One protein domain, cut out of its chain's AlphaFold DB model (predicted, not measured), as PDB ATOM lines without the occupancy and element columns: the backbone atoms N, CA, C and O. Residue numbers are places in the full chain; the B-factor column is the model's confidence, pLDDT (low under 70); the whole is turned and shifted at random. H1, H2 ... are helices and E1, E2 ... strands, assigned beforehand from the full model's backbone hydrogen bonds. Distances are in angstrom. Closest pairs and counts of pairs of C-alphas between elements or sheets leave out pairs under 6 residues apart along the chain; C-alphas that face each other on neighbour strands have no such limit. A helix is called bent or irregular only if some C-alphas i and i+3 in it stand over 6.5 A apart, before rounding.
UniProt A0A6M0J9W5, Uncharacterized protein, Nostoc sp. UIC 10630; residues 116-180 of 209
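AT A GLANCE: This is residues 116 to 180 of the 209 residues of an uncharacterized protein of Nostoc sp. UIC 10630 (UniProt A0A6M0J9W5). One long helix, H1, runs along one side of a small rounded body, and the two short helices H2 and H3, set crosswise to each other, lie with the small strand hairpin E1 and E2 on the side that H1 covers. A long loop, residues 135 to 146, leads from the end of H1 to H2, and its residues 141 to 142 pair with E2 at the edge of the hairpin. The printed part has 65 residues, with three named helices and two named strands in the order H1, H2, H3, E1, E2; the sheet has the order E1 - E2 and is antiparallel, and the class is mostly helix. The whole is compact, with a radius of gyration of the C-alphas of 11.0 A and spans of 26 by 23 by 20 A.

IN THESE COORDINATES: Find C-alpha 116 at (133.222, 153.597, 143.999); from there H1, residues 116 to 134, runs 26.6 A from first to last C-alpha and ends with C-alpha 134 at (123.857, 133.279, 158.358). After residues 135 to 146, look for H2, residues 147 to 153, 9.8 A long. Four residues further on comes H3, residues 158 to 165, 10.4 A long. Then read E1, residues 169 to 172, 9.7 A long, and after three more residues E2, residues 176 to 179, 10.1 A long, which ends with C-alpha 179 at (124.714, 146.190, 155.739). No helix is bent or irregular.

HOW THE PARTS SIT: Start at H1, which touches H2 with its residues 129 to 133 alone. The closest C-alphas there are those of Ala 129 and Ile 150, 6.5 A apart, and the two lines are about perpendicular, at 86 degrees. Go back to residues 122 to 126, with which alone H1 only just touches H3: 3 pairs of C-alphas are within 8 A, the closest being those of Lys 122 and Tyr 165 at 7.0 A. These two helices run opposite ways at a steep tilt of 49 degrees. H2 and H3 touch, with the C-alphas of Ala 151 and Leu 158 closest at 5.5 A, and are about perpendicular at 89 degrees. In H1, H2 and H3 every O i to N i+4 pair is within hydrogen-bond range. Now turn to E1 and E2, a hairpin of antiparallel neighbours whose directions stand at 149 degrees. Look at N 170 and O 178, 2.9 A apart, and N 178 and O 170, also 2.9 A apart: both pairs are within hydrogen-bond range. C-alphas 169 and 179 face each other at 4.3 A. Residues 141 to 142 pair antiparallel with residues 177 to 178 of E2. The closest C-alphas of H1 and E2 are those of Ala 127 and Leu 179, 7.3 A apart, and those of H2 and E2 are Glu 147 and Ile 177, 8.0 A apart. H1 and E1 are apart, as are H2 and E1, and H3 and E2.

THE WHOLE: Compare Asn 117 with Ser 174, whose C-alphas are the two farthest apart at 31.3 A. The first and last printed C-alphas, those of Gln 116 and Phe 180, are 13.7 A apart. The printed part has no cut. The link from H1 to H2, with 12 residues, is long; the links from H2 to H3, H3 to E1 and E1 to E2 are tight. Read the B-factor column for the confidence of this predicted model: the mean pLDDT of the printed part is 85.6, and the 10 residues under 70 are residues 136 to 143, in the long link, and residues 174 to 175, between E1 and E2.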
ATOM      1  N   GLN A 116     134.609 154.059 143.887       78.69
ATOM      2  CA  GLN A 116     133.222 153.597 143.999       78.69
ATOM      3  C   GLN A 116     133.115 152.089 143.770       78.69
ATOM      4  O   GLN A 116     132.458 151.395 144.543       78.69
ATOM      5  N   ASN A 117     133.825 151.574 142.768       82.31
ATOM      6  CA  ASN A 117     133.858 150.144 142.480       82.31
ATOM      7  C   ASN A 117     134.566 149.381 143.601       82.31
ATOM      8  O   ASN A 117     134.099 148.321 144.000       82.31
ATOM      9  N   ILE A 118     135.610 149.959 144.204       85.62
ATOM     10  CA  ILE A 118     136.255 149.387 145.396       85.62
ATOM     11  C   ILE A 118     135.255 149.268 146.557       85.62
ATOM     12  O   ILE A 118     135.245 148.250 147.251       85.62
ATOM     13  N   ALA A 119     134.415 150.281 146.786       87.44
ATOM     14  CA  ALA A 119     133.397 150.234 147.835       87.44
ATOM     15  C   ALA A 119     132.325 149.166 147.555       87.44
ATOM     16  O   ALA A 119     131.983 148.411 148.465       87.44
ATOM     17  N   GLU A 120     131.849 149.047 146.311       87.88
ATOM     18  CA  GLU A 120     130.910 147.989 145.904       87.88
ATOM     19  C   GLU A 120     131.541 146.591 146.012       87.88
ATOM     20  O   GLU A 120     130.902 145.673 146.525       87.88
ATOM     21  N   CYS A 121     132.807 146.415 145.616       89.31
ATOM     22  CA  CYS A 121     133.531 145.153 145.786       89.31
ATOM     23  C   CYS A 121     133.656 144.781 147.267       89.31
ATOM     24  O   CYS A 121     133.349 143.652 147.645       89.31
ATOM     25  N   LYS A 122     134.047 145.732 148.126       92.62
ATOM     26  CA  LYS A 122     134.092 145.515 149.581       92.62
ATOM     27  C   LYS A 122     132.719 145.143 150.134       92.62
ATOM     28  O   LYS A 122     132.624 144.208 150.924       92.62
ATOM     29  N   TYR A 123     131.667 145.839 149.708       92.06
ATOM     30  CA  TYR A 123     130.298 145.519 150.102       92.06
ATOM     31  C   TYR A 123     129.909 144.099 149.674       92.06
ATOM     32  O   TYR A 123     129.396 143.343 150.491       92.06
ATOM     33  N   GLY A 124     130.200 143.707 148.431       90.81
ATOM     34  CA  GLY A 124     129.907 142.371 147.914       90.81
ATOM     35  C   GLY A 124     130.621 141.263 148.687       90.81
ATOM     36  O   GLY A 124     129.986 140.281 149.067       90.81
ATOM     37  N   ILE A 125     131.912 141.450 148.984       94.25
ATOM     38  CA  ILE A 125     132.703 140.512 149.794       94.25
ATOM     39  C   ILE A 125     132.112 140.398 151.205       94.25
ATOM     40  O   ILE A 125     131.880 139.290 151.687       94.25
ATOM     41  N   LEU A 126     131.818 141.531 151.851       93.69
ATOM     42  CA  LEU A 126     131.224 141.556 153.189       93.69
ATOM     43  C   LEU A 126     129.845 140.880 153.206       93.69
ATOM     44  O   LEU A 126     129.582 140.035 154.054       93.69
ATOM     45  N   ALA A 127     128.983 141.195 152.239       91.00
ATOM     46  CA  ALA A 127     127.661 140.591 152.103       91.00
ATOM     47  C   ALA A 127     127.723 139.087 151.806       91.00
ATOM     48  O   ALA A 127     126.820 138.345 152.191       91.00
ATOM     49  N   GLY A 128     128.759 138.629 151.102       91.25
ATOM     50  CA  GLY A 128     129.036 137.208 150.907       91.25
ATOM     51  C   GLY A 128     129.419 136.520 152.216       91.25
ATOM     52  O   GLY A 128     128.828 135.501 152.554       91.25
ATOM     53  N   ALA A 129     130.343 137.108 152.982       92.38
ATOM     54  CA  ALA A 129     130.780 136.568 154.270       92.38
ATOM     55  C   ALA A 129     129.633 136.474 155.285       92.38
ATOM     56  O   ALA A 129     129.436 135.436 155.911       92.38
ATOM     57  N   VAL A 130     128.832 137.535 155.394       90.25
ATOM     58  CA  VAL A 130     127.670 137.575 156.290       90.25
ATOM     59  C   VAL A 130     126.643 136.505 155.912       90.25
ATOM     60  O   VAL A 130     126.179 135.780 156.784       90.25
ATOM     61  N   ARG A 131     126.329 136.346 154.617       87.62
ATOM     62  CA  ARG A 131     125.420 135.284 154.147       87.62
ATOM     63  C   ARG A 131     125.982 133.881 154.371       87.62
ATOM     64  O   ARG A 131     125.227 132.985 154.721       87.62
ATOM     65  N   GLY A 132     127.291 133.695 154.198       88.88
ATOM     66  CA  GLY A 132     127.956 132.421 154.482       88.88
ATOM     67  C   GLY A 132     127.807 131.999 155.945       88.88
ATOM     68  O   GLY A 132     127.563 130.828 156.217       88.88
ATOM     69  N   LEU A 133     127.876 132.958 156.871       87.62
ATOM     70  CA  LEU A 133     127.676 132.722 158.303       87.62
ATOM     71  C   LEU A 133     126.200 132.572 158.702       87.62
ATOM     72  O   LEU A 133     125.888 131.774 159.577       87.62
ATOM     73  N   ALA A 134     125.293 133.313 158.064       82.44
ATOM     74  CA  ALA A 134     123.857 133.279 158.358       82.44
ATOM     75  C   ALA A 134     123.105 132.057 157.798       82.44
ATOM     76  O   ALA A 134     121.935 131.843 158.123       82.44
ATOM     77  N   GLY A 135     123.728 131.309 156.884       76.06
ATOM     78  CA  GLY A 135     123.038 130.316 156.064       76.06
ATOM     79  C   GLY A 135     122.134 130.939 154.986       76.06
ATOM     80  O   GLY A 135     122.135 132.147 154.747       76.06
ATOM     81  N   VAL A 136     121.348 130.101 154.297       62.16
ATOM     82  CA  VAL A 136     120.481 130.487 153.157       62.16
ATOM     83  C   VAL A 136     119.187 131.168 153.633       62.16
ATOM     84  O   VAL A 136     118.081 130.763 153.287       62.16
ATOM     85  N   SER A 137     119.294 132.196 154.471       56.41
ATOM     86  CA  SER A 137     118.150 133.001 154.900       56.41
ATOM     87  C   SER A 137     118.091 134.302 154.083       56.41
ATOM     88  O   SER A 137     119.007 135.122 154.095       56.41
ATOM     89  N   SER A 138     117.008 134.489 153.320       55.94
ATOM     90  CA  SER A 138     116.794 135.616 152.386       55.94
ATOM     91  C   SER A 138     116.417 136.941 153.078       55.94
ATOM     92  O   SER A 138     115.534 137.661 152.614       55.94
ATOM     93  N   GLY A 139     117.068 137.271 154.196       60.53
ATOM     94  CA  GLY A 139     116.824 138.487 154.975       60.53
ATOM     95  C   GLY A 139     117.978 139.493 154.915       60.53
ATOM     96  O   GLY A 139     119.135 139.130 154.732       60.53
ATOM     97  N   THR A 140     117.672 140.779 155.098       58.59
ATOM     98  CA  THR A 140     118.660 141.871 155.258       58.59
ATOM     99  C   THR A 140     119.175 142.024 156.691       58.59
ATOM    100  O   THR A 140     120.035 142.869 156.945       58.59
ATOM    101  N   ILE A 141     118.628 141.251 157.627       60.19
ATOM    102  CA  ILE A 141     118.934 141.303 159.054       60.19
ATOM    103  C   ILE A 141     119.412 139.918 159.469       60.19
ATOM    104  O   ILE A 141     118.672 138.947 159.323       60.19
ATOM    105  N   PHE A 142     120.630 139.848 159.996       64.31
ATOM    106  CA  PHE A 142     121.257 138.602 160.409       64.31
ATOM    107  C   PHE A 142     121.444 138.610 161.922       64.31
ATOM    108  O   PHE A 142     122.269 139.359 162.449       64.31
ATOM    109  N   GLN A 143     120.632 137.810 162.610       67.25
ATOM    110  CA  GLN A 143     120.688 137.666 164.063       67.25
ATOM    111  C   GLN A 143     121.945 136.869 164.454       67.25
ATOM    112  O   GLN A 143     122.434 136.057 163.673       67.25
ATOM    113  N   ASP A 144     122.505 137.173 165.626       77.19
ATOM    114  CA  ASP A 144     123.647 136.480 166.250       77.19
ATOM    115  C   ASP A 144     125.008 136.532 165.528       77.19
ATOM    116  O   ASP A 144     125.972 135.904 165.963       77.19
ATOM    117  N   ILE A 145     125.150 137.339 164.471       86.44
ATOM    118  CA  ILE A 145     126.446 137.535 163.805       86.44
ATOM    119  C   ILE A 145     127.235 138.665 164.470       86.44
ATOM    120  O   ILE A 145     126.824 139.829 164.455       86.44
ATOM    121  N   THR A 146     128.412 138.324 164.997       91.06
ATOM    122  CA  THR A 146     129.369 139.266 165.593       91.06
ATOM    123  C   THR A 146     130.437 139.713 164.593       91.06
ATOM    124  O   THR A 146     130.716 139.041 163.594       91.06
ATOM    125  N   GLU A 147     131.073 140.860 164.854       93.00
ATOM    126  CA  GLU A 147     132.190 141.343 164.029       93.00
ATOM    127  C   GLU A 147     133.376 140.375 164.085       93.00
ATOM    128  O   GLU A 147     134.071 140.186 163.087       93.00
ATOM    129  N   GLU A 148     133.591 139.753 165.242       94.06
ATOM    130  CA  GLU A 148     134.609 138.736 165.481       94.06
ATOM    131  C   GLU A 148     134.361 137.502 164.612       94.06
ATOM    132  O   GLU A 148     135.289 137.039 163.949       94.06
ATOM    133  N   GLY A 149     133.110 137.030 164.540       91.69
ATOM    134  CA  GLY A 149     132.729 135.891 163.705       91.69
ATOM    135  C   GLY A 149     132.973 136.150 162.218       91.69
ATOM    136  O   GLY A 149     133.563 135.314 161.532       91.69
ATOM    137  N   ILE A 150     132.614 137.339 161.720       93.56
ATOM    138  CA  ILE A 150     132.893 137.721 160.324       93.56
ATOM    139  C   ILE A 150     134.394 137.862 160.086       93.56
ATOM    140  O   ILE A 150     134.908 137.351 159.090       93.56
ATOM    141  N   ALA A 151     135.112 138.553 160.972       95.56
ATOM    142  CA  ALA A 151     136.549 138.738 160.827       95.56
ATOM    143  C   ALA A 151     137.271 137.382 160.775       95.56
ATOM    144  O   ALA A 151     138.108 137.178 159.895       95.56
ATOM    145  N   GLN A 152     136.882 136.440 161.640       95.44
ATOM    146  CA  GLN A 152     137.395 135.073 161.642       95.44
ATOM    147  C   GLN A 152     137.046 134.327 160.347       95.44
ATOM    148  O   GLN A 152     137.945 133.762 159.726       95.44
ATOM    149  N   TYR A 153     135.792 134.390 159.883       94.88
ATOM    150  CA  TYR A 153     135.366 133.785 158.612       94.88
ATOM    151  C   TYR A 153     136.169 134.315 157.413       94.88
ATOM    152  O   TYR A 153     136.533 133.573 156.506       94.88
ATOM    153  N   MET A 154     136.509 135.606 157.428       95.56
ATOM    154  CA  MET A 154     137.309 136.256 156.388       95.56
ATOM    155  C   MET A 154     138.824 136.094 156.580       95.56
ATOM    156  O   MET A 154     139.591 136.650 155.790       95.56
ATOM    157  N   SER A 155     139.271 135.377 157.617       96.88
ATOM    158  CA  SER A 155     140.691 135.240 157.975       96.88
ATOM    159  C   SER A 155     141.397 136.594 158.183       96.88
ATOM    160  O   SER A 155     142.523 136.823 157.737       96.88
ATOM    161  N   LEU A 156     140.722 137.531 158.853       96.38
ATOM    162  CA  LEU A 156     141.223 138.865 159.186       96.38
ATOM    163  C   LEU A 156     141.271 139.059 160.704       96.38
ATOM    164  O   LEU A 156     140.399 138.607 161.435       96.38
ATOM    165  N   SER A 157     142.243 139.836 161.187       97.69
ATOM    166  CA  SER A 157     142.167 140.343 162.560       97.69
ATOM    167  C   SER A 157     141.013 141.337 162.691       97.69
ATOM    168  O   SER A 157     140.761 142.126 161.773       97.69
ATOM    169  N   LEU A 158     140.359 141.374 163.855       96.25
ATOM    170  CA  LEU A 158     139.247 142.295 164.123       96.25
ATOM    171  C   LEU A 158     139.619 143.759 163.827       96.25
ATOM    172  O   LEU A 158     138.860 144.500 163.203       96.25
ATOM    173  N   LYS A 159     140.839 144.170 164.199       97.12
ATOM    174  CA  LYS A 159     141.374 145.512 163.912       97.12
ATOM    175  C   LYS A 159     141.442 145.795 162.407       97.12
ATOM    176  O   LYS A 159     141.088 146.892 161.972       97.12
ATOM    177  N   LYS A 160     141.890 144.823 161.605       96.62
ATOM    178  CA  LYS A 160     141.974 144.952 160.143       96.62
ATOM    179  C   LYS A 160     140.584 144.955 159.511       96.62
ATOM    180  O   LYS A 160     140.333 145.799 158.656       96.62
ATOM    181  N   PHE A 161     139.685 144.084 159.967       96.25
ATOM    182  CA  PHE A 161     138.292 144.044 159.524       96.25
ATOM    183  C   PHE A 161     137.607 145.403 159.714       96.25
ATOM    184  O   PHE A 161     137.185 146.019 158.732       96.25
ATOM    185  N   LYS A 162     137.631 145.940 160.941       94.81
ATOM    186  CA  LYS A 162     137.086 147.268 161.257       94.81
ATOM    187  C   LYS A 162     137.712 148.346 160.382       94.81
ATOM    188  O   LYS A 162     137.005 149.157 159.801       94.81
ATOM    189  N   LYS A 163     139.036 148.345 160.205       95.62
ATOM    190  CA  LYS A 163     139.707 149.332 159.345       95.62
ATOM    191  C   LYS A 163     139.231 149.282 157.886       95.62
ATOM    192  O   LYS A 163     139.116 150.330 157.258       95.62
ATOM    193  N   VAL A 164     138.998 148.090 157.333       93.94
ATOM    194  CA  VAL A 164     138.683 147.904 155.905       93.94
ATOM    195  C   VAL A 164     137.202 148.126 155.595       93.94
ATOM    196  O   VAL A 164     136.902 148.714 154.550       93.94
ATOM    197  N   TYR A 165     136.313 147.666 156.482       94.44
ATOM    198  CA  TYR A 165     134.864 147.588 156.254       94.44
ATOM    199  C   TYR A 165     134.041 148.595 157.070       94.44
ATOM    200  O   TYR A 165     132.821 148.663 156.898       94.44
ATOM    201  N   ARG A 166     134.667 149.412 157.931       90.38
ATOM    202  CA  ARG A 166     133.963 150.482 158.659       90.38
ATOM    203  C   ARG A 166     133.227 151.404 157.686       90.38
ATOM    204  O   ARG A 166     133.797 151.867 156.701       90.38
ATOM    205  N   GLY A 167     131.963 151.680 158.003       88.94
ATOM    206  CA  GLY A 167     131.067 152.496 157.180       88.94
ATOM    207  C   GLY A 167     130.242 151.707 156.157       88.94
ATOM    208  O   GLY A 167     129.398 152.308 155.501       88.94
ATOM    209  N   LEU A 168     130.442 150.388 156.035       91.56
ATOM    210  CA  LEU A 168     129.609 149.509 155.198       91.56
ATOM    211  C   LEU A 168     128.543 148.744 155.997       91.56
ATOM    212  O   LEU A 168     127.728 148.033 155.412       91.56
ATOM    213  N   TYR A 169     128.541 148.877 157.323       91.75
ATOM    214  CA  TYR A 169     127.583 148.231 158.209       91.75
ATOM    215  C   TYR A 169     127.361 149.033 159.498       91.75
ATOM    216  O   TYR A 169     128.177 149.891 159.849       91.75
ATOM    217  N   VAL A 170     126.263 148.738 160.197       89.12
ATOM    218  CA  VAL A 170     125.951 149.226 161.552       89.12
ATOM    219  C   VAL A 170     125.560 148.034 162.422       89.12
ATOM    220  O   VAL A 170     124.925 147.088 161.951       89.12
ATOM    221  N   LEU A 171     125.967 148.083 163.689       86.38
ATOM    222  CA  LEU A 171     125.571 147.120 164.711       86.38
ATOM    223  C   LEU A 171     124.243 147.550 165.327       86.38
ATOM    224  O   LEU A 171     124.113 148.680 165.799       86.38
ATOM    225  N   THR A 172     123.272 146.644 165.344       81.62
ATOM    226  CA  THR A 172     121.967 146.882 165.967       81.62
ATOM    227  C   THR A 172     121.902 146.127 167.290       81.62
ATOM    228  O   THR A 172     122.128 144.919 167.306       81.62
ATOM    229  N   GLN A 173     121.550 146.811 168.387       72.88
ATOM    230  CA  GLN A 173     121.536 146.245 169.751       72.88
ATOM    231  C   GLN A 173     120.709 144.957 169.897       72.88
ATOM    232  O   GLN A 173     120.997 144.145 170.764       72.88
ATOM    233  N   SER A 174     119.695 144.760 169.052       68.88
ATOM    234  CA  SER A 174     118.772 143.625 169.124       68.88
ATOM    235  C   SER A 174     118.875 142.643 167.952       68.88
ATOM    236  O   SER A 174     118.135 141.665 167.931       68.88
ATOM    237  N   ARG A 175     119.692 142.922 166.920       63.69
ATOM    238  CA  ARG A 175     119.524 142.281 165.596       63.69
ATOM    239  C   ARG A 175     120.806 142.033 164.787       63.69
ATOM    240  O   ARG A 175     120.708 141.731 163.602       63.69
ATOM    241  N   GLY A 176     121.987 142.156 165.391       75.69
ATOM    242  CA  GLY A 176     123.257 141.862 164.715       75.69
ATOM    243  C   GLY A 176     123.671 142.929 163.694       75.69
ATOM    244  O   GLY A 176     123.524 144.131 163.938       75.69
ATOM    245  N   ILE A 177     124.245 142.499 162.567       84.19
ATOM    246  CA  ILE A 177     124.897 143.374 161.581       84.19
ATOM    247  C   ILE A 177     123.940 143.727 160.437       84.19
ATOM    248  O   ILE A 177     123.476 142.854 159.705       84.19
ATOM    249  N   GLN A 178     123.702 145.027 160.237       87.12
ATOM    250  CA  GLN A 178     122.955 145.560 159.096       87.12
ATOM    251  C   GLN A 178     123.917 146.173 158.075       87.12
ATOM    252  O   GLN A 178     124.696 147.065 158.408       87.12
ATOM    253  N   LEU A 179     123.847 145.719 156.822       89.50
ATOM    254  CA  LEU A 179     124.714 146.190 155.739       89.50
ATOM    255  C   LEU A 179     124.124 147.409 155.018       89.50
ATOM    256  O   LEU A 179     122.932 147.439 154.712       89.50
ATOM    257  N   PHE A 180     124.977 148.369 154.656       88.00
ATOM    258  CA  PHE A 180     124.609 149.533 153.847       88.00
ATOM    259  C   PHE A 180     125.276 149.457 152.491       88.00
ATOM    260  O   PHE A 180     126.503 149.413 152.388       88.00
TER     261      PHE A 180